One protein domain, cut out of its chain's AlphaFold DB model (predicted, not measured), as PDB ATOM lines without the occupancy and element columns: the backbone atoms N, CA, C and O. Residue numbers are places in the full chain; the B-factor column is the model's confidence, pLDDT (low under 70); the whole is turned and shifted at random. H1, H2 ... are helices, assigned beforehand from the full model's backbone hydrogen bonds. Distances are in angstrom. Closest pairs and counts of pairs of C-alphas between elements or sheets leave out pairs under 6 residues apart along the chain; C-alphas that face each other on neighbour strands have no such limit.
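This is residues 16 to 111 and 124 to 163 of the 165 residues of the protein "UPF0029 domain-containing protein" of Antrodiella citrinella (UniProt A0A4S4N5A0). A long helix, H2, makes a rod's axis; H1 packs near its start, while H4 runs side by side with its later part. The 136 printed residues include four named helices, H1 to H4 in order, and no named strand: all helix, extended, radius of gyration of the C-alphas 24.1 A, spans 81 by 34 by 17 A.

Start at the hub, H2, residues 62 to 110. H4, residues 135 to 161, touches it the same way at a shallow tilt of 20 degrees; the closest C-alphas, of Leu 105 and Leu 156, are 5.6 A apart. H1, residues 30 to 40, touches H2 residues 64 to 75 alone, closest at C-alphas 34 and 68, 6.2 A. H3, residues 127 to 132, touches H2 residues 81 to 88 alone, closest at C-alphas 84 and 130, 6.4 A. Every O i to N i+4 pair is within hydrogen-bond range in H1, H2 and H4; in H3 0 of 2 are, against 2 of 3 O i to N i+3 pairs.

Find C-alpha 62 at (-8.060, 18.123, 44.939); H2 runs 71.6 A to C-alpha 110. H4 runs 39.1 A to C-alpha 161 at (-22.850, -51.223, 45.223).

Residues 112 to 123 are cut out; C-alphas 111 and 124 are 28.2 A apart. The H1 to H2 link is long. Residues 162 to 163 have pLDDT under 70.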
ATOM      1  N   PHE A  16       2.943 -15.121  28.373       92.25
ATOM      2  CA  PHE A  16       2.106 -13.939  28.383       92.25
ATOM      3  C   PHE A  16       2.797 -12.748  29.045       92.25
ATOM      4  O   PHE A  16       3.503 -12.879  30.040       92.25
ATOM      5  N   GLU A  17       2.532 -11.555  28.522       91.19
ATOM      6  CA  GLU A  17       2.971 -10.295  29.111       91.19
ATOM      7  C   GLU A  17       1.776  -9.408  29.483       91.19
ATOM      8  O   GLU A  17       0.722  -9.385  28.827       91.19
ATOM      9  N   LEU A  18       1.938  -8.638  30.560       90.06
ATOM     10  CA  LEU A  18       0.983  -7.602  30.925       90.06
ATOM     11  C   LEU A  18       1.334  -6.310  30.187       90.06
ATOM     12  O   LEU A  18       2.304  -5.633  30.523       90.06
ATOM     13  N   ARG A  19       0.494  -5.924  29.227       92.62
ATOM     14  CA  ARG A  19       0.542  -4.583  28.640       92.62
ATOM     15  C   ARG A  19      -0.347  -3.631  29.420       92.62
ATOM     16  O   ARG A  19      -1.504  -3.933  29.697       92.62
ATOM     17  N   SER A  20       0.206  -2.472  29.753       95.44
ATOM     18  CA  SER A  20      -0.512  -1.379  30.401       95.44
ATOM     19  C   SER A  20      -0.020  -0.043  29.855       95.44
ATOM     20  O   SER A  20       1.130   0.054  29.432       95.44
ATOM     21  N   GLY A  21      -0.878   0.969  29.869       96.31
ATOM     22  CA  GLY A  21      -0.561   2.310  29.393       96.31
ATOM     23  C   GLY A  21      -1.568   3.322  29.920       96.31
ATOM     24  O   GLY A  21      -2.608   2.946  30.461       96.31
ATOM     25  N   SER A  22      -1.234   4.599  29.785       97.50
ATOM     26  CA  SER A  22      -2.090   5.711  30.183       97.50
ATOM     27  C   SER A  22      -1.827   6.925  29.310       97.50
ATOM     28  O   SER A  22      -0.704   7.113  28.847       97.50
ATOM     29  N   ASP A  23      -2.846   7.760  29.160       97.44
ATOM     30  CA  ASP A  23      -2.776   9.063  28.510       97.44
ATOM     31  C   ASP A  23      -3.395  10.104  29.453       97.44
ATOM     32  O   ASP A  23      -4.364   9.809  30.157       97.44
ATOM     33  N   ASP A  24      -2.789  11.286  29.519       96.06
ATOM     34  CA  ASP A  24      -3.245  12.396  30.357       96.06
ATOM     35  C   ASP A  24      -4.375  13.201  29.695       96.06
ATOM     36  O   ASP A  24      -5.095  13.904  30.404       96.06
ATOM     37  N   ASP A  25      -4.508  13.143  28.364       94.50
ATOM     38  CA  ASP A  25      -5.527  13.860  27.576       94.50
ATOM     39  C   ASP A  25      -5.753  15.324  28.026       94.50
ATOM     40  O   ASP A  25      -6.857  15.787  28.306       94.50
ATOM     41  N   GLY A  26      -4.653  16.067  28.181       92.31
ATOM     42  CA  GLY A  26      -4.671  17.479  28.577       92.31
ATOM     43  C   GLY A  26      -4.705  17.759  30.088       92.31
ATOM     44  O   GLY A  26      -4.384  18.880  30.489       92.31
ATOM     45  N   GLU A  27      -4.985  16.777  30.952       93.12
ATOM     46  CA  GLU A  27      -4.851  16.904  32.413       93.12
ATOM     47  C   GLU A  27      -3.575  16.197  32.892       93.12
ATOM     48  O   GLU A  27      -3.565  15.016  33.235       93.12
ATOM     49  N   LYS A  28      -2.472  16.952  32.939       94.25
ATOM     50  CA  LYS A  28      -1.148  16.427  33.301       94.25
ATOM     51  C   LYS A  28      -1.178  15.605  34.601       94.25
ATOM     52  O   LYS A  28      -1.680  16.078  35.623       94.25
ATOM     53  N   TYR A  29      -0.545  14.434  34.572       94.31
ATOM     54  CA  TYR A  29      -0.451  13.434  35.644       94.31
ATOM     55  C   TYR A  29      -1.741  12.660  35.962       94.31
ATOM     56  O   TYR A  29      -1.733  11.844  36.892       94.31
ATOM     57  N   ALA A  30      -2.850  12.897  35.260       96.19
ATOM     58  CA  ALA A  30      -4.094  12.174  35.507       96.19
ATOM     59  C   ALA A  30      -4.004  10.707  35.067       96.19
ATOM     60  O   ALA A  30      -4.389   9.823  35.835       96.19
ATOM     61  N   GLY A  31      -3.458  10.439  33.880       97.06
ATOM     62  CA  GLY A  31      -3.413   9.108  33.283       97.06
ATOM     63  C   GLY A  31      -2.664   8.112  34.163       97.06
ATOM     64  O   GLY A  31      -3.175   7.036  34.478       97.06
ATOM     65  N   GLU A  32      -1.480   8.488  34.646       96.75
ATOM     66  CA  GLU A  32      -0.684   7.598  35.495       96.75
ATOM     67  C   GLU A  32      -1.333   7.358  36.869       96.75
ATOM     68  O   GLU A  32      -1.246   6.256  37.419       96.75
ATOM     69  N   ARG A  33      -2.065   8.339  37.417       96.88
ATOM     70  CA  ARG A  33      -2.843   8.156  38.657       96.88
ATOM     71  C   ARG A  33      -4.005   7.184  38.476       96.88
ATOM     72  O   ARG A  33      -4.237   6.345  39.354       96.88
ATOM     73  N   ILE A  34      -4.703   7.264  37.342       97.94
ATOM     74  CA  ILE A  34      -5.757   6.312  36.973       97.94
ATOM     75  C   ILE A  34      -5.150   4.914  36.874       97.94
ATOM     76  O   ILE A  34      -5.595   4.003  37.572       97.94
ATOM     77  N   LEU A  35      -4.072   4.757  36.100       97.56
ATOM     78  CA  LEU A  35      -3.417   3.465  35.912       97.56
ATOM     79  C   LEU A  35      -2.904   2.877  37.233       97.56
ATOM     80  O   LEU A  35      -3.076   1.685  37.494       97.56
ATOM     81  N   LYS A  36      -2.314   3.702  38.103       97.31
ATOM     82  CA  LYS A  36      -1.895   3.285  39.446       97.31
ATOM     83  C   LYS A  36      -3.076   2.785  40.277       97.31
ATOM     84  O   LYS A  36      -2.954   1.768  40.956       97.31
ATOM     85  N   THR A  37      -4.213   3.476  40.216       97.81
ATOM     86  CA  THR A  37      -5.428   3.079  40.939       97.81
ATOM     87  C   THR A  37      -6.006   1.778  40.383       97.81
ATOM     88  O   THR A  37      -6.350   0.896  41.164       97.81
ATOM     89  N   MET A  38      -6.036   1.598  39.060       97.50
ATOM     90  CA  MET A  38      -6.444   0.336  38.428       97.50
ATOM     91  C   MET A  38      -5.565  -0.836  38.878       97.50
ATOM     92  O   MET A  38      -6.092  -1.876  39.268       97.50
ATOM     93  N   LYS A  39      -4.237  -0.649  38.894       95.88
ATOM     94  CA  LYS A  39      -3.279  -1.660  39.373       95.88
ATOM     95  C   LYS A  39      -3.503  -2.008  40.845       95.88
ATOM     96  O   LYS A  39      -3.521  -3.182  41.192       95.88
ATOM     97  N   ALA A  40      -3.708  -1.004  41.699       96.44
ATOM     98  CA  ALA A  40      -3.981  -1.211  43.122       96.44
ATOM     99  C   ALA A  40      -5.304  -1.955  43.369       96.44
ATOM    100  O   ALA A  40      -5.403  -2.754  44.295       96.44
ATOM    101  N   GLU A  41      -6.307  -1.716  42.525       95.94
ATOM    102  CA  GLU A  41      -7.583  -2.430  42.564       95.94
ATOM    103  C   GLU A  41      -7.533  -3.783  41.830       95.94
ATOM    104  O   GLU A  41      -8.536  -4.492  41.836       95.94
ATOM    105  N   GLY A  42      -6.396  -4.182  41.245       93.56
ATOM    106  CA  GLY A  42      -6.222  -5.477  40.582       93.56
ATOM    107  C   GLY A  42      -7.026  -5.636  39.289       93.56
ATOM    108  O   GLY A  42      -7.405  -6.749  38.945       93.56
ATOM    109  N   ILE A  43      -7.324  -4.535  38.596       95.25
ATOM    110  CA  ILE A  43      -8.110  -4.568  37.360       95.25
ATOM    111  C   ILE A  43      -7.227  -4.963  36.177       95.25
ATOM    112  O   ILE A  43      -6.155  -4.392  35.967       95.25
ATOM    113  N   MET A  44      -7.713  -5.915  35.385       92.56
ATOM    114  CA  MET A  44      -7.089  -6.398  34.156       92.56
ATOM    115  C   MET A  44      -8.108  -6.373  33.014       92.56
ATOM    116  O   MET A  44      -9.307  -6.297  33.258       92.56
ATOM    117  N   ASP A  45      -7.611  -6.391  31.775       92.44
ATOM    118  CA  ASP A  45      -8.422  -6.479  30.548       92.44
ATOM    119  C   ASP A  45      -9.537  -5.422  30.434       92.44
ATOM    120  O   ASP A  45     -10.579  -5.638  29.821       92.44
ATOM    121  N   ALA A  46      -9.282  -4.235  30.989       94.00
ATOM    122  CA  ALA A  46     -10.196  -3.104  30.959       94.00
ATOM    123  C   ALA A  46      -9.463  -1.798  30.629       94.00
ATOM    124  O   ALA A  46      -8.277  -1.631  30.918       94.00
ATOM    125  N   VAL A  47     -10.214  -0.847  30.072       95.88
ATOM    126  CA  VAL A  47      -9.797   0.545  29.881       95.88
ATOM    127  C   VAL A  47     -10.712   1.426  30.724       95.88
ATOM    128  O   VAL A  47     -11.933   1.299  30.648       95.88
ATOM    129  N   VAL A  48     -10.129   2.321  31.523       96.69
ATOM    130  CA  VAL A  48     -10.875   3.326  32.289       96.69
ATOM    131  C   VAL A  48     -10.657   4.688  31.649       96.69
ATOM    132  O   VAL A  48      -9.523   5.126  31.483       96.69
ATOM    133  N   ILE A  49     -11.759   5.355  31.315       96.75
ATOM    134  CA  ILE A  49     -11.772   6.709  30.762       96.75
ATOM    135  C   ILE A  49     -12.474   7.602  31.776       96.75
ATOM    136  O   ILE A  49     -13.594   7.305  32.194       96.75
ATOM    137  N   ILE A  50     -11.825   8.696  32.169       96.06
ATOM    138  CA  ILE A  50     -12.414   9.689  33.066       96.06
ATOM    139  C   ILE A  50     -12.586  10.986  32.307       96.06
ATOM    140  O   ILE A  50     -11.620  11.598  31.868       96.06
ATOM    141  N   THR A  51     -13.836  11.424  32.205       94.19
ATOM    142  CA  THR A  51     -14.165  12.750  31.697       94.19
ATOM    143  C   THR A  51     -14.356  13.698  32.872       94.19
ATOM    144  O   THR A  51     -15.013  13.371  33.863       94.19
ATOM    145  N   ARG A  52     -13.760  14.886  32.782       90.75
ATOM    146  CA  ARG A  52     -13.909  15.936  33.791       90.75
ATOM    147  C   ARG A  52     -14.289  17.247  33.121       90.75
ATOM    148  O   ARG A  52     -13.631  17.687  32.189       90.75
ATOM    149  N   TRP A  53     -15.317  17.893  33.661       91.56
ATOM    150  CA  TRP A  53     -15.833  19.168  33.170       91.56
ATOM    151  C   TRP A  53     -15.405  20.316  34.090       91.56
ATOM    152  O   TRP A  53     -15.435  20.178  35.316       91.56
ATOM    153  N   TYR A  54     -14.999  21.452  33.513       90.75
ATOM    154  CA  TYR A  54     -14.701  22.660  34.284       90.75
ATOM    155  C   TYR A  54     -16.000  23.370  34.678       90.75
ATOM    156  O   TYR A  54     -16.749  23.822  33.817       90.75
ATOM    157  N   GLY A  55     -16.257  23.472  35.984       93.31
ATOM    158  CA  GLY A  55     -17.490  24.046  36.533       93.31
ATOM    159  C   GLY A  55     -17.429  25.539  36.876       93.31
ATOM    160  O   GLY A  55     -18.336  26.027  37.536       93.31
ATOM    161  N   GLY A  56     -16.367  26.257  36.494       95.06
ATOM    162  CA  GLY A  56     -16.190  27.682  36.814       95.06
ATOM    163  C   GLY A  56     -15.228  27.977  37.972       95.06
ATOM    164  O   GLY A  56     -14.796  29.119  38.104       95.06
ATOM    165  N   GLU A  57     -14.822  26.965  38.745       94.25
ATOM    166  CA  GLU A  57     -13.857  27.092  39.843       94.25
ATOM    167  C   GLU A  57     -12.630  26.187  39.648       94.25
ATOM    168  O   GLU A  57     -12.724  25.012  39.267       94.25
ATOM    169  N   MET A  58     -11.449  26.726  39.951       92.75
ATOM    170  CA  MET A  58     -10.199  25.976  39.924       92.75
ATOM    171  C   MET A  58     -10.051  25.102  41.172       92.75
ATOM    172  O   MET A  58      -9.584  25.549  42.211       92.75
ATOM    173  N   LEU A  59     -10.323  23.807  41.022       93.75
ATOM    174  CA  LEU A  59     -10.157  22.814  42.091       93.75
ATOM    175  C   LEU A  59      -8.703  22.646  42.592       93.75
ATOM    176  O   LEU A  59      -8.466  22.048  43.638       93.75
ATOM    177  N   GLY A  60      -7.692  23.116  41.855       94.12
ATOM    178  CA  GLY A  60      -6.296  22.900  42.254       94.12
ATOM    179  C   GLY A  60      -5.970  21.399  42.370       94.12
ATOM    180  O   GLY A  60      -6.469  20.624  41.556       94.12
ATOM    181  N   PRO A  61      -5.147  20.955  43.333       95.25
ATOM    182  CA  PRO A  61      -4.756  19.548  43.473       95.25
ATOM    183  C   PRO A  61      -5.885  18.569  43.841       95.25
ATOM    184  O   PRO A  61      -5.769  17.383  43.533       95.25
ATOM    185  N   ILE A  62      -6.986  19.023  44.459       95.44
ATOM    186  CA  ILE A  62      -8.060  18.123  44.939       95.44
ATOM    187  C   ILE A  62      -8.755  17.371  43.794       95.44
ATOM    188  O   ILE A  62      -9.278  16.274  43.979       95.44
ATOM    189  N   ARG A  63      -8.692  17.913  42.570       95.25
ATOM    190  CA  ARG A  63      -9.220  17.262  41.364       95.25
ATOM    191  C   ARG A  63      -8.657  15.861  41.146       95.25
ATOM    192  O   ARG A  63      -9.382  14.988  40.684       95.25
ATOM    193  N   PHE A  64      -7.399  15.625  41.521       96.00
ATOM    194  CA  PHE A  64      -6.781  14.309  41.393       96.00
ATOM    195  C   PHE A  64      -7.394  13.303  42.370       96.00
ATOM    196  O   PHE A  64      -7.595  12.152  42.003       96.00
ATOM    197  N   SER A  65      -7.788  13.739  43.569       96.44
ATOM    198  CA  SER A  65      -8.534  12.897  44.509       96.44
ATOM    199  C   SER A  65      -9.917  12.522  43.973       96.44
ATOM    200  O   SER A  65     -10.368  11.401  44.203       96.44
ATOM    201  N   HIS A  66     -10.577  13.411  43.220       95.69
ATOM    202  CA  HIS A  66     -11.836  13.084  42.539       95.69
ATOM    203  C   HIS A  66     -11.618  12.057  41.419       95.69
ATOM    204  O   HIS A  66     -12.363  11.083  41.339       95.69
ATOM    205  N   ILE A  67     -10.573  12.231  40.603       96.69
ATOM    206  CA  ILE A  67     -10.188  11.283  39.544       96.69
ATOM    207  C   ILE A  67      -9.909   9.895  40.140       96.69
ATOM    208  O   ILE A  67     -10.460   8.898  39.678       96.69
ATOM    209  N   GLU A  68      -9.108   9.812  41.202       97.12
ATOM    210  CA  GLU A  68      -8.775   8.540  41.856       97.12
ATOM    211  C   GLU A  68      -9.989   7.887  42.525       97.12
ATOM    212  O   GLU A  68     -10.167   6.674  42.427       97.12
ATOM    213  N   THR A  69     -10.844   8.674  43.187       97.88
ATOM    214  CA  THR A  69     -12.078   8.159  43.802       97.88
ATOM    215  C   THR A  69     -13.021   7.598  42.742       97.88
ATOM    216  O   THR A  69     -13.438   6.448  42.864       97.88
ATOM    217  N   CYS A  70     -13.265   8.345  41.662       97.69
ATOM    218  CA  CYS A  70     -14.087   7.892  40.540       97.69
ATOM    219  C   CYS A  70     -13.508   6.621  39.894       97.69
ATOM    220  O   CYS A  70     -14.224   5.638  39.699       97.69
ATOM    221  N   THR A  71     -12.187   6.585  39.661       98.06
ATOM    222  CA  THR A  71     -11.495   5.386  39.151       98.06
ATOM    223  C   THR A  71     -11.774   4.189  40.054       98.06
ATOM    224  O   THR A  71     -12.167   3.125  39.585       98.06
ATOM    225  N   ARG A  72     -11.598   4.360  41.368       98.00
ATOM    226  CA  ARG A  72     -11.770   3.293  42.353       98.00
ATOM    227  C   ARG A  72     -13.192   2.739  42.371       98.00
ATOM    228  O   ARG A  72     -13.368   1.524  42.460       98.00
ATOM    229  N   GLU A  73     -14.193   3.605  42.308       97.38
ATOM    230  CA  GLU A  73     -15.601   3.202  42.285       97.38
ATOM    231  C   GLU A  73     -15.920   2.362  41.048       97.38
ATOM    232  O   GLU A  73     -16.453   1.257  41.181       97.38
ATOM    233  N   VAL A  74     -15.499   2.818  39.866       97.12
ATOM    234  CA  VAL A  74     -15.698   2.077  38.613       97.12
ATOM    235  C   VAL A  74     -14.952   0.742  38.635       97.12
ATOM    236  O   VAL A  74     -15.543  -0.284  38.303       97.12
ATOM    237  N   CYS A  75     -13.700   0.711  39.102       97.31
ATOM    238  CA  CYS A  75     -12.928  -0.526  39.262       97.31
ATOM    239  C   CYS A  75     -13.648  -1.541  40.166       97.31
ATOM    240  O   CYS A  75     -13.719  -2.731  39.860       97.31
ATOM    241  N   ARG A  76     -14.219  -1.087  41.288       95.19
ATOM    242  CA  ARG A  76     -14.979  -1.956  42.201       95.19
ATOM    243  C   ARG A  76     -16.248  -2.496  41.558       95.19
ATOM    244  O   ARG A  76     -16.527  -3.681  41.716       95.19
ATOM    245  N   MET A  77     -16.987  -1.661  40.833       93.75
ATOM    246  CA  MET A  77     -18.177  -2.099  40.100       93.75
ATOM    247  C   MET A  77     -17.836  -3.103  38.999       93.75
ATOM    248  O   MET A  77     -18.545  -4.094  38.845       93.75
ATOM    249  N   PHE A  78     -16.755  -2.864  38.255       95.12
ATOM    250  CA  PHE A  78     -16.279  -3.766  37.208       95.12
ATOM    251  C   PHE A  78     -15.974  -5.153  37.778       95.12
ATOM    252  O   PHE A  78     -16.548  -6.137  37.325       95.12
ATOM    253  N   ARG A  79     -15.182  -5.222  38.852       93.62
ATOM    254  CA  ARG A  79     -14.861  -6.489  39.521       93.62
ATOM    255  C   ARG A  79     -16.094  -7.215  40.060       93.62
ATOM    256  O   ARG A  79     -16.186  -8.422  39.929       93.62
ATOM    257  N   GLN A  80     -17.062  -6.505  40.640       92.50
ATOM    258  CA  GLN A  80     -18.291  -7.152  41.121       92.50
ATOM    259  C   GLN A  80     -19.109  -7.787  39.991       92.50
ATOM    260  O   GLN A  80     -19.743  -8.819  40.205       92.50
ATOM    261  N   LYS A  81     -19.119  -7.159  38.808       93.19
ATOM    262  CA  LYS A  81     -19.755  -7.722  37.612       93.19
ATOM    263  C   LYS A  81     -19.012  -8.962  37.132       93.19
ATOM    264  O   LYS A  81     -19.659  -9.976  36.900       93.19
ATOM    265  N   ASP A  82     -17.688  -8.883  37.054       93.31
ATOM    266  CA  ASP A  82     -16.826  -9.994  36.646       93.31
ATOM    267  C   ASP A  82     -16.990 -11.210  37.581       93.31
ATOM    268  O   ASP A  82     -17.389 -12.289  37.142       93.31
ATOM    269  N   ASP A  83     -16.877 -10.996  38.900       93.38
ATOM    270  CA  ASP A  83     -17.114 -12.016  39.935       93.38
ATOM    271  C   ASP A  83     -18.513 -12.663  39.808       93.38
ATOM    272  O   ASP A  83     -18.710 -13.847  40.099       93.38
ATOM    273  N   MET A  84     -19.529 -11.881  39.419       94.38
ATOM    274  CA  MET A  84     -20.896 -12.379  39.257       94.38
ATOM    275  C   MET A  84     -21.031 -13.242  38.002       94.38
ATOM    276  O   MET A  84     -21.692 -14.281  38.042       94.38
ATOM    277  N   GLU A  85     -20.413 -12.838  36.894       92.94
ATOM    278  CA  GLU A  85     -20.396 -13.625  35.661       92.94
ATOM    279  C   GLU A  85     -19.671 -14.959  35.858       92.94
ATOM    280  O   GLU A  85     -20.179 -16.006  35.435       92.94
ATOM    281  N   GLU A  86     -18.558 -14.959  36.595       94.25
ATOM    282  CA  GLU A  86     -17.862 -16.182  36.998       94.25
ATOM    283  C   GLU A  86     -18.761 -17.082  37.865       94.25
ATOM    284  O   GLU A  86     -18.889 -18.290  37.621       94.25
ATOM    285  N   ALA A  87     -19.455 -16.503  38.849       95.19
ATOM    286  CA  ALA A  87     -20.357 -17.248  39.720       95.19
ATOM    287  C   ALA A  87     -21.536 -17.874  38.952       95.19
ATOM    288  O   ALA A  87     -21.890 -19.030  39.199       95.19
ATOM    289  N   ILE A  88     -22.132 -17.148  38.002       94.25
ATOM    290  CA  ILE A  88     -23.210 -17.659  37.140       94.25
ATOM    291  C   ILE A  88     -22.697 -18.796  36.253       94.25
ATOM    292  O   ILE A  88     -23.350 -19.836  36.139       94.25
ATOM    293  N   THR A  89     -21.514 -18.636  35.662       95.00
ATOM    294  CA  THR A  89     -20.877 -19.679  34.844       95.00
ATOM    295  C   THR A  89     -20.645 -20.947  35.662       95.00
ATOM    296  O   THR A  89     -20.995 -22.051  35.233       95.00
ATOM    297  N   THR A  90     -20.149 -20.786  36.888       96.19
ATOM    298  CA  THR A  90     -19.962 -21.884  37.842       96.19
ATOM    299  C   THR A  90     -21.289 -22.569  38.172       96.19
ATOM    300  O   THR A  90     -21.377 -23.795  38.123       96.19
ATOM    301  N   LEU A  91     -22.348 -21.806  38.456       95.31
ATOM    302  CA  LEU A  91     -23.680 -22.349  38.742       95.31
ATOM    303  C   LEU A  91     -24.247 -23.164  37.578       95.31
ATOM    304  O   LEU A  91     -24.739 -24.269  37.801       95.31
ATOM    305  N   ASN A  92     -24.130 -22.661  36.348       94.12
ATOM    306  CA  ASN A  92     -24.566 -23.378  35.149       94.12
ATOM    307  C   ASN A  92     -23.816 -24.707  34.982       94.12
ATOM    308  O   ASN A  92     -24.432 -25.738  34.708       94.12
ATOM    309  N   SER A  93     -22.498 -24.704  35.205       95.88
ATOM    310  CA  SER A  93     -21.676 -25.919  35.176       95.88
ATOM    311  C   SER A  93     -22.108 -26.926  36.249       95.88
ATOM    312  O   SER A  93     -22.334 -28.104  35.957       95.88
ATOM    313  N   LEU A  94     -22.317 -26.466  37.488       95.81
ATOM    314  CA  LEU A  94     -22.784 -27.316  38.584       95.81
ATOM    315  C   LEU A  94     -24.172 -27.903  38.301       95.81
ATOM    316  O   LEU A  94     -24.394 -29.084  38.569       95.81
ATOM    317  N   ASP A  95     -25.094 -27.122  37.738       94.81
ATOM    318  CA  ASP A  95     -26.424 -27.601  37.353       94.81
ATOM    319  C   ASP A  95     -26.365 -28.648  36.237       94.81
ATOM    320  O   ASP A  95     -27.073 -29.657  36.316       94.81
ATOM    321  N   ALA A  96     -25.487 -28.471  35.244       93.81
ATOM    322  CA  ALA A  96     -25.264 -29.458  34.190       93.81
ATOM    323  C   ALA A  96     -24.722 -30.782  34.757       93.81
ATOM    324  O   ALA A  96     -25.276 -31.849  34.475       93.81
ATOM    325  N   ILE A  97     -23.705 -30.721  35.629       95.44
ATOM    326  CA  ILE A  97     -23.149 -31.900  36.320       95.44
ATOM    327  C   ILE A  97     -24.238 -32.605  37.129       95.44
ATOM    328  O   ILE A  97     -24.381 -33.828  37.086       95.44
ATOM    329  N   LEU A  98     -25.016 -31.835  37.883       93.75
ATOM    330  CA  LEU A  98     -26.053 -32.360  38.750       93.75
ATOM    331  C   LEU A  98     -27.167 -33.031  37.930       93.75
ATOM    332  O   LEU A  98     -27.620 -34.117  38.298       93.75
ATOM    333  N   SER A  99     -27.578 -32.420  36.816       92.69
ATOM    334  CA  SER A  99     -28.534 -33.001  35.868       92.69
ATOM    335  C   SER A  99     -28.045 -34.353  35.340       92.69
ATOM    336  O   SER A  99     -28.771 -35.343  35.439       92.69
ATOM    337  N   GLY A 100     -26.783 -34.429  34.900       93.44
ATOM    338  CA  GLY A 100     -26.167 -35.674  34.435       93.44
ATOM    339  C   GLY A 100     -26.152 -36.771  35.504       93.44
ATOM    340  O   GLY A 100     -26.610 -37.884  35.257       93.44
ATOM    341  N   LEU A 101     -25.718 -36.448  36.727       93.75
ATOM    342  CA  LEU A 101     -25.685 -37.410  37.837       93.75
ATOM    343  C   LEU A 101     -27.082 -37.897  38.244       93.75
ATOM    344  O   LEU A 101     -27.258 -39.060  38.603       93.75
ATOM    345  N   ARG A 102     -28.090 -37.017  38.207       92.12
ATOM    346  CA  ARG A 102     -29.483 -37.403  38.475       92.12
ATOM    347  C   ARG A 102     -30.039 -38.304  37.379       92.12
ATOM    348  O   ARG A 102     -30.765 -39.234  37.712       92.12
ATOM    349  N   ALA A 103     -29.709 -38.043  36.115       90.94
ATOM    350  CA  ALA A 103     -30.104 -38.903  35.005       90.94
ATOM    351  C   ALA A 103     -29.479 -40.300  35.142       90.94
ATOM    352  O   ALA A 103     -30.196 -41.291  35.059       90.94
ATOM    353  N   GLU A 104     -28.182 -40.386  35.457       92.06
ATOM    354  CA  GLU A 104     -27.500 -41.666  35.702       92.06
ATOM    355  C   GLU A 104     -28.133 -42.440  36.870       92.06
ATOM    356  O   GLU A 104     -28.446 -43.623  36.735       92.06
ATOM    357  N   LEU A 105     -28.394 -41.768  37.998       89.38
ATOM    358  CA  LEU A 105     -29.071 -42.378  39.146       89.38
ATOM    359  C   LEU A 105     -30.485 -42.843  38.772       89.38
ATOM    360  O   LEU A 105     -30.873 -43.949  39.134       89.38
ATOM    361  N   SER A 106     -31.235 -42.035  38.016       89.38
ATOM    362  CA  SER A 106     -32.571 -42.397  37.533       89.38
ATOM    363  C   SER A 106     -32.530 -43.670  36.696       89.38
ATOM    364  O   SER A 106     -33.345 -44.553  36.940       89.38
ATOM    365  N   THR A 107     -31.586 -43.806  35.761       89.00
ATOM    366  CA  THR A 107     -31.424 -45.015  34.933       89.00
ATOM    367  C   THR A 107     -31.131 -46.252  35.786       89.00
ATOM    368  O   THR A 107     -31.743 -47.296  35.577       89.00
ATOM    369  N   ILE A 108     -30.260 -46.132  36.795       86.06
ATOM    370  CA  ILE A 108     -29.948 -47.230  37.731       86.06
ATOM    371  C   ILE A 108     -31.150 -47.555  38.635       86.06
ATOM    372  O   ILE A 108     -31.374 -48.704  38.989       86.06
ATOM    373  N   SER A 109     -31.946 -46.560  39.028       85.75
ATOM    374  CA  SER A 109     -33.127 -46.776  39.872       85.75
ATOM    375  C   SER A 109     -34.304 -47.371  39.095       85.75
ATOM    376  O   SER A 109     -35.075 -48.154  39.649       85.75
ATOM    377  N   SER A 110     -34.463 -46.998  37.825       79.00
ATOM    378  CA  SER A 110     -35.551 -47.482  36.963       79.00
ATOM    379  C   SER A 110     -35.291 -48.887  36.415       79.00
ATOM    380  O   SER A 110     -36.251 -49.605  36.158       79.00
ATOM    381  N   SER A 111     -34.040 -49.361  36.363       70.62
ATOM    382  CA  SER A 111     -33.770 -50.798  36.199       70.62
ATOM    383  C   SER A 111     -34.174 -51.638  37.425       70.62
ATOM    384  O   SER A 111     -34.269 -52.857  37.311       70.62
ATOM    385  N   GLN A 124     -32.657 -23.850  35.978       78.81
ATOM    386  CA  GLN A 124     -32.722 -22.612  36.740       78.81
ATOM    387  C   GLN A 124     -32.172 -21.464  35.884       78.81
ATOM    388  O   GLN A 124     -31.079 -21.578  35.341       78.81
ATOM    389  N   ASP A 125     -32.919 -20.367  35.771       86.88
ATOM    390  CA  ASP A 125     -32.438 -19.149  35.119       86.88
ATOM    391  C   ASP A 125     -31.762 -18.230  36.147       86.88
ATOM    392  O   ASP A 125     -32.359 -17.874  37.170       86.88
ATOM    393  N   TYR A 126     -30.509 -17.862  35.877       88.81
ATOM    394  CA  TYR A 126     -29.705 -16.967  36.714       88.81
ATOM    395  C   TYR A 126     -29.602 -15.545  36.150       88.81
ATOM    396  O   TYR A 126     -29.018 -14.684  36.808       88.81
ATOM    397  N   SER A 127     -30.206 -15.268  34.990       84.00
ATOM    398  CA  SER A 127     -30.199 -13.945  34.348       84.00
ATOM    399  C   SER A 127     -30.594 -12.806  35.305       84.00
ATOM    400  O   SER A 127     -29.855 -11.825  35.369       84.00
ATOM    401  N   PRO A 128     -31.628 -12.939  36.168       85.56
ATOM    402  CA  PRO A 128     -31.994 -11.874  37.110       85.56
ATOM    403  C   PRO A 128     -30.926 -11.562  38.172       85.56
ATOM    404  O   PRO A 128     -30.909 -10.474  38.745       85.56
ATOM    405  N   MET A 129     -30.042 -12.517  38.488       85.38
ATOM    406  CA  MET A 129     -28.976 -12.288  39.470       85.38
ATOM    407  C   MET A 129     -27.837 -11.441  38.906       85.38
ATOM    408  O   MET A 129     -27.194 -10.733  39.685       85.38
ATOM    409  N   ARG A 130     -27.645 -11.460  37.579       85.31
ATOM    410  CA  ARG A 130     -26.632 -10.667  36.873       85.31
ATOM    411  C   ARG A 130     -26.828  -9.168  37.112       85.31
ATOM    412  O   ARG A 130     -25.859  -8.470  37.386       85.31
ATOM    413  N   ASP A 131     -28.079  -8.712  37.123       84.12
ATOM    414  CA  ASP A 131     -28.421  -7.300  37.335       84.12
ATOM    415  C   ASP A 131     -28.324  -6.885  38.809       84.12
ATOM    416  O   ASP A 131     -27.886  -5.783  39.130       84.12
ATOM    417  N   SER A 132     -28.712  -7.778  39.725       88.06
ATOM    418  CA  SER A 132     -28.732  -7.480  41.166       88.06
ATOM    419  C   SER A 132     -27.346  -7.389  41.815       88.06
ATOM    420  O   SER A 132     -27.229  -6.840  42.908       88.06
ATOM    421  N   LEU A 133     -26.320  -7.983  41.187       88.19
ATOM    422  CA  LEU A 133     -24.961  -8.121  41.731       88.19
ATOM    423  C   LEU A 133     -24.903  -8.701  43.163       88.19
ATOM    424  O   LEU A 133     -23.955  -8.463  43.914       88.19
ATOM    425  N   ASP A 134     -25.887  -9.522  43.553       89.88
ATOM    426  CA  ASP A 134     -25.917 -10.191  44.859       89.88
ATOM    427  C   ASP A 134     -24.957 -11.396  44.915       89.88
ATOM    428  O   ASP A 134     -25.347 -12.572  44.868       89.88
ATOM    429  N   LEU A 135     -23.662 -11.096  45.037       91.00
ATOM    430  CA  LEU A 135     -22.591 -12.091  45.140       91.00
ATOM    431  C   LEU A 135     -22.757 -13.016  46.354       91.00
ATOM    432  O   LEU A 135     -22.325 -14.169  46.329       91.00
ATOM    433  N   LYS A 136     -23.397 -12.547  47.434       93.44
ATOM    434  CA  LYS A 136     -23.627 -13.373  48.629       93.44
ATOM    435  C   LYS A 136     -24.620 -14.485  48.322       93.44
ATOM    436  O   LYS A 136     -24.386 -15.636  48.697       93.44
ATOM    437  N   LYS A 137     -25.715 -14.161  47.633       93.25
ATOM    438  CA  LYS A 137     -26.686 -15.155  47.172       93.25
ATOM    439  C   LYS A 137     -26.062 -16.123  46.172       93.25
ATOM    440  O   LYS A 137     -26.277 -17.324  46.318       93.25
ATOM    441  N   ALA A 138     -25.251 -15.636  45.230       94.06
ATOM    442  CA  ALA A 138     -24.559 -16.492  44.262       94.06
ATOM    443  C   ALA A 138     -23.665 -17.530  44.960       94.06
ATOM    444  O   ALA A 138     -23.832 -18.731  44.748       94.06
ATOM    445  N   LYS A 139     -22.820 -17.093  45.904       95.81
ATOM    446  CA  LYS A 139     -21.966 -17.987  46.707       95.81
ATOM    447  C   LYS A 139     -22.771 -19.031  47.485       95.81
ATOM    448  O   LYS A 139     -22.428 -20.209  47.468       95.81
ATOM    449  N   ARG A 140     -23.881 -18.632  48.119       96.75
ATOM    450  CA  ARG A 140     -24.775 -19.571  48.829       96.75
ATOM    451  C   ARG A 140     -25.357 -20.633  47.894       96.75
ATOM    452  O   ARG A 140     -25.440 -21.798  48.277       96.75
ATOM    453  N   LEU A 141     -25.764 -20.241  46.685       95.19
ATOM    454  CA  LEU A 141     -26.295 -21.171  45.688       95.19
ATOM    455  C   LEU A 141     -25.225 -22.146  45.195       95.19
ATOM    456  O   LEU A 141     -25.517 -23.336  45.103       95.19
ATOM    457  N   ILE A 142     -23.998 -21.673  44.958       97.00
ATOM    458  CA  ILE A 142     -22.859 -22.523  44.578       97.00
ATOM    459  C   ILE A 142     -22.655 -23.608  45.637       97.00
ATOM    460  O   ILE A 142     -22.752 -24.794  45.325       97.00
ATOM    461  N   THR A 143     -22.530 -23.226  46.913       98.06
ATOM    462  CA  THR A 143     -22.381 -24.190  48.015       98.06
ATOM    463  C   THR A 143     -23.557 -25.169  48.100       98.06
ATOM    464  O   THR A 143     -23.373 -26.366  48.330       98.06
ATOM    465  N   ALA A 144     -24.791 -24.701  47.886       96.81
ATOM    466  CA  ALA A 144     -25.965 -25.575  47.871       96.81
ATOM    467  C   ALA A 144     -25.909 -26.607  46.728       96.81
ATOM    468  O   ALA A 144     -26.298 -27.767  46.918       96.81
ATOM    469  N   ARG A 145     -25.412 -26.216  45.547       96.25
ATOM    470  CA  ARG A 145     -25.232 -27.117  44.401       96.25
ATOM    471  C   ARG A 145     -24.098 -28.106  44.612       96.25
ATOM    472  O   ARG A 145     -24.311 -29.294  44.386       96.25
ATOM    473  N   GLU A 146     -22.962 -27.671  45.143       97.75
ATOM    474  CA  GLU A 146     -21.854 -28.555  45.519       97.75
ATOM    475  C   GLU A 146     -22.297 -29.630  46.522       97.75
ATOM    476  O   GLU A 146     -22.045 -30.823  46.327       97.75
ATOM    477  N   ASN A 147     -23.036 -29.233  47.565       97.88
ATOM    478  CA  ASN A 147     -23.587 -30.165  48.549       97.88
ATOM    479  C   ASN A 147     -24.594 -31.138  47.917       97.88
ATOM    480  O   ASN A 147     -24.591 -32.329  48.232       97.88
ATOM    481  N   SER A 148     -25.421 -30.657  46.986       96.00
ATOM    482  CA  SER A 148     -26.362 -31.506  46.249       96.00
ATOM    483  C   SER A 148     -25.638 -32.526  45.369       96.00
ATOM    484  O   SER A 148     -26.005 -33.700  45.374       96.00
ATOM    485  N   ILE A 149     -24.583 -32.117  44.659       96.81
ATOM    486  CA  ILE A 149     -23.730 -33.024  43.877       96.81
ATOM    487  C   ILE A 149     -23.126 -34.090  44.793       96.81
ATOM    488  O   ILE A 149     -23.178 -35.272  44.463       96.81
ATOM    489  N   ARG A 150     -22.602 -33.704  45.962       97.56
ATOM    490  CA  ARG A 150     -22.035 -34.648  46.937       97.56
ATOM    491  C   ARG A 150     -23.067 -35.681  47.400       97.56
ATOM    492  O   ARG A 150     -22.767 -36.874  47.422       97.56
ATOM    493  N   ALA A 151     -24.283 -35.241  47.715       96.31
ATOM    494  CA  ALA A 151     -25.372 -36.122  48.132       96.31
ATOM    495  C   ALA A 151     -25.804 -37.096  47.018       96.31
ATOM    496  O   ALA A 151     -25.969 -38.293  47.269       96.31
ATOM    497  N   VAL A 152     -25.937 -36.610  45.776       94.44
ATOM    498  CA  VAL A 152     -26.294 -37.455  44.623       94.44
ATOM    499  C   VAL A 152     -25.180 -38.457  44.329       94.44
ATOM    500  O   VAL A 152     -25.474 -39.639  44.182       94.44
ATOM    501  N   LYS A 153     -23.908 -38.037  44.340       95.38
ATOM    502  CA  LYS A 153     -22.760 -38.947  44.180       95.38
ATOM    503  C   LYS A 153     -22.763 -40.064  45.227       95.38
ATOM    504  O   LYS A 153     -22.572 -41.220  44.868       95.38
ATOM    505  N   SER A 154     -23.035 -39.741  46.496       95.31
ATOM    506  CA  SER A 154     -23.142 -40.745  47.568       95.31
ATOM    507  C   SER A 154     -24.312 -41.715  47.359       95.31
ATOM    508  O   SER A 154     -24.200 -42.904  47.648       95.31
ATOM    509  N   SER A 155     -25.438 -41.231  46.839       92.88
ATOM    510  CA  SER A 155     -26.594 -42.084  46.536       92.88
ATOM    511  C   SER A 155     -26.307 -43.008  45.349       92.88
ATOM    512  O   SER A 155     -26.628 -44.191  45.386       92.88
ATOM    513  N   LEU A 156     -25.621 -42.486  44.335       91.75
ATOM    514  CA  LEU A 156     -25.222 -43.216  43.136       91.75
ATOM    515  C   LEU A 156     -24.188 -44.306  43.455       91.75
ATOM    516  O   LEU A 156     -24.312 -45.425  42.965       91.75
ATOM    517  N   SER A 157     -23.219 -44.032  44.338       92.50
ATOM    518  CA  SER A 157     -22.268 -45.054  44.796       92.50
ATOM    519  C   SER A 157     -22.953 -46.181  45.574       92.50
ATOM    520  O   SER A 157     -22.597 -47.343  45.401       92.50
ATOM    521  N   LYS A 158     -23.957 -45.858  46.404       91.12
ATOM    522  CA  LYS A 158     -24.758 -46.864  47.122       91.12
ATOM    523  C   LYS A 158     -25.582 -47.723  46.163       91.12
ATOM    524  O   LYS A 158     -25.582 -48.937  46.311       91.12
ATOM    525  N   ALA A 159     -26.227 -47.105  45.170       87.19
ATOM    526  CA  ALA A 159     -27.020 -47.817  44.168       87.19
ATOM    527  C   ALA A 159     -26.159 -48.768  43.317       87.19
ATOM    528  O   ALA A 159     -26.532 -49.917  43.118       87.19
ATOM    529  N   LYS A 160     -24.963 -48.329  42.891       86.62
ATOM    530  CA  LYS A 160     -24.004 -49.186  42.170       86.62
ATOM    531  C   LYS A 160     -23.499 -50.359  43.014       86.62
ATOM    532  O   LYS A 160     -23.330 -51.450  42.493       86.62
ATOM    533  N   GLY A 161     -23.279 -50.154  44.314       81.69
ATOM    534  CA  GLY A 161     -22.850 -51.223  45.223       81.69
ATOM    535  C   GLY A 161     -23.923 -52.279  45.524       81.69
ATOM    536  O   GLY A 161     -23.590 -53.324  46.070       81.69
ATOM    537  N   GLN A 162     -25.194 -52.018  45.196       69.31
ATOM    538  CA  GLN A 162     -26.314 -52.948  45.390       69.31
ATOM    539  C   GLN A 162     -26.650 -53.772  44.133       69.31
ATOM    540  O   GLN A 162     -27.559 -54.599  44.184       69.31
ATOM    541  N   GLN A 163     -25.934 -53.582  43.017       55.34
ATOM    542  CA  GLN A 163     -26.073 -54.437  41.836       55.34
ATOM    543  C   GLN A 163     -25.417 -55.809  42.093       55.34
ATOM    544  O   GLN A 163     -24.240 -55.841  42.458       55.34
TER     545      GLN A 163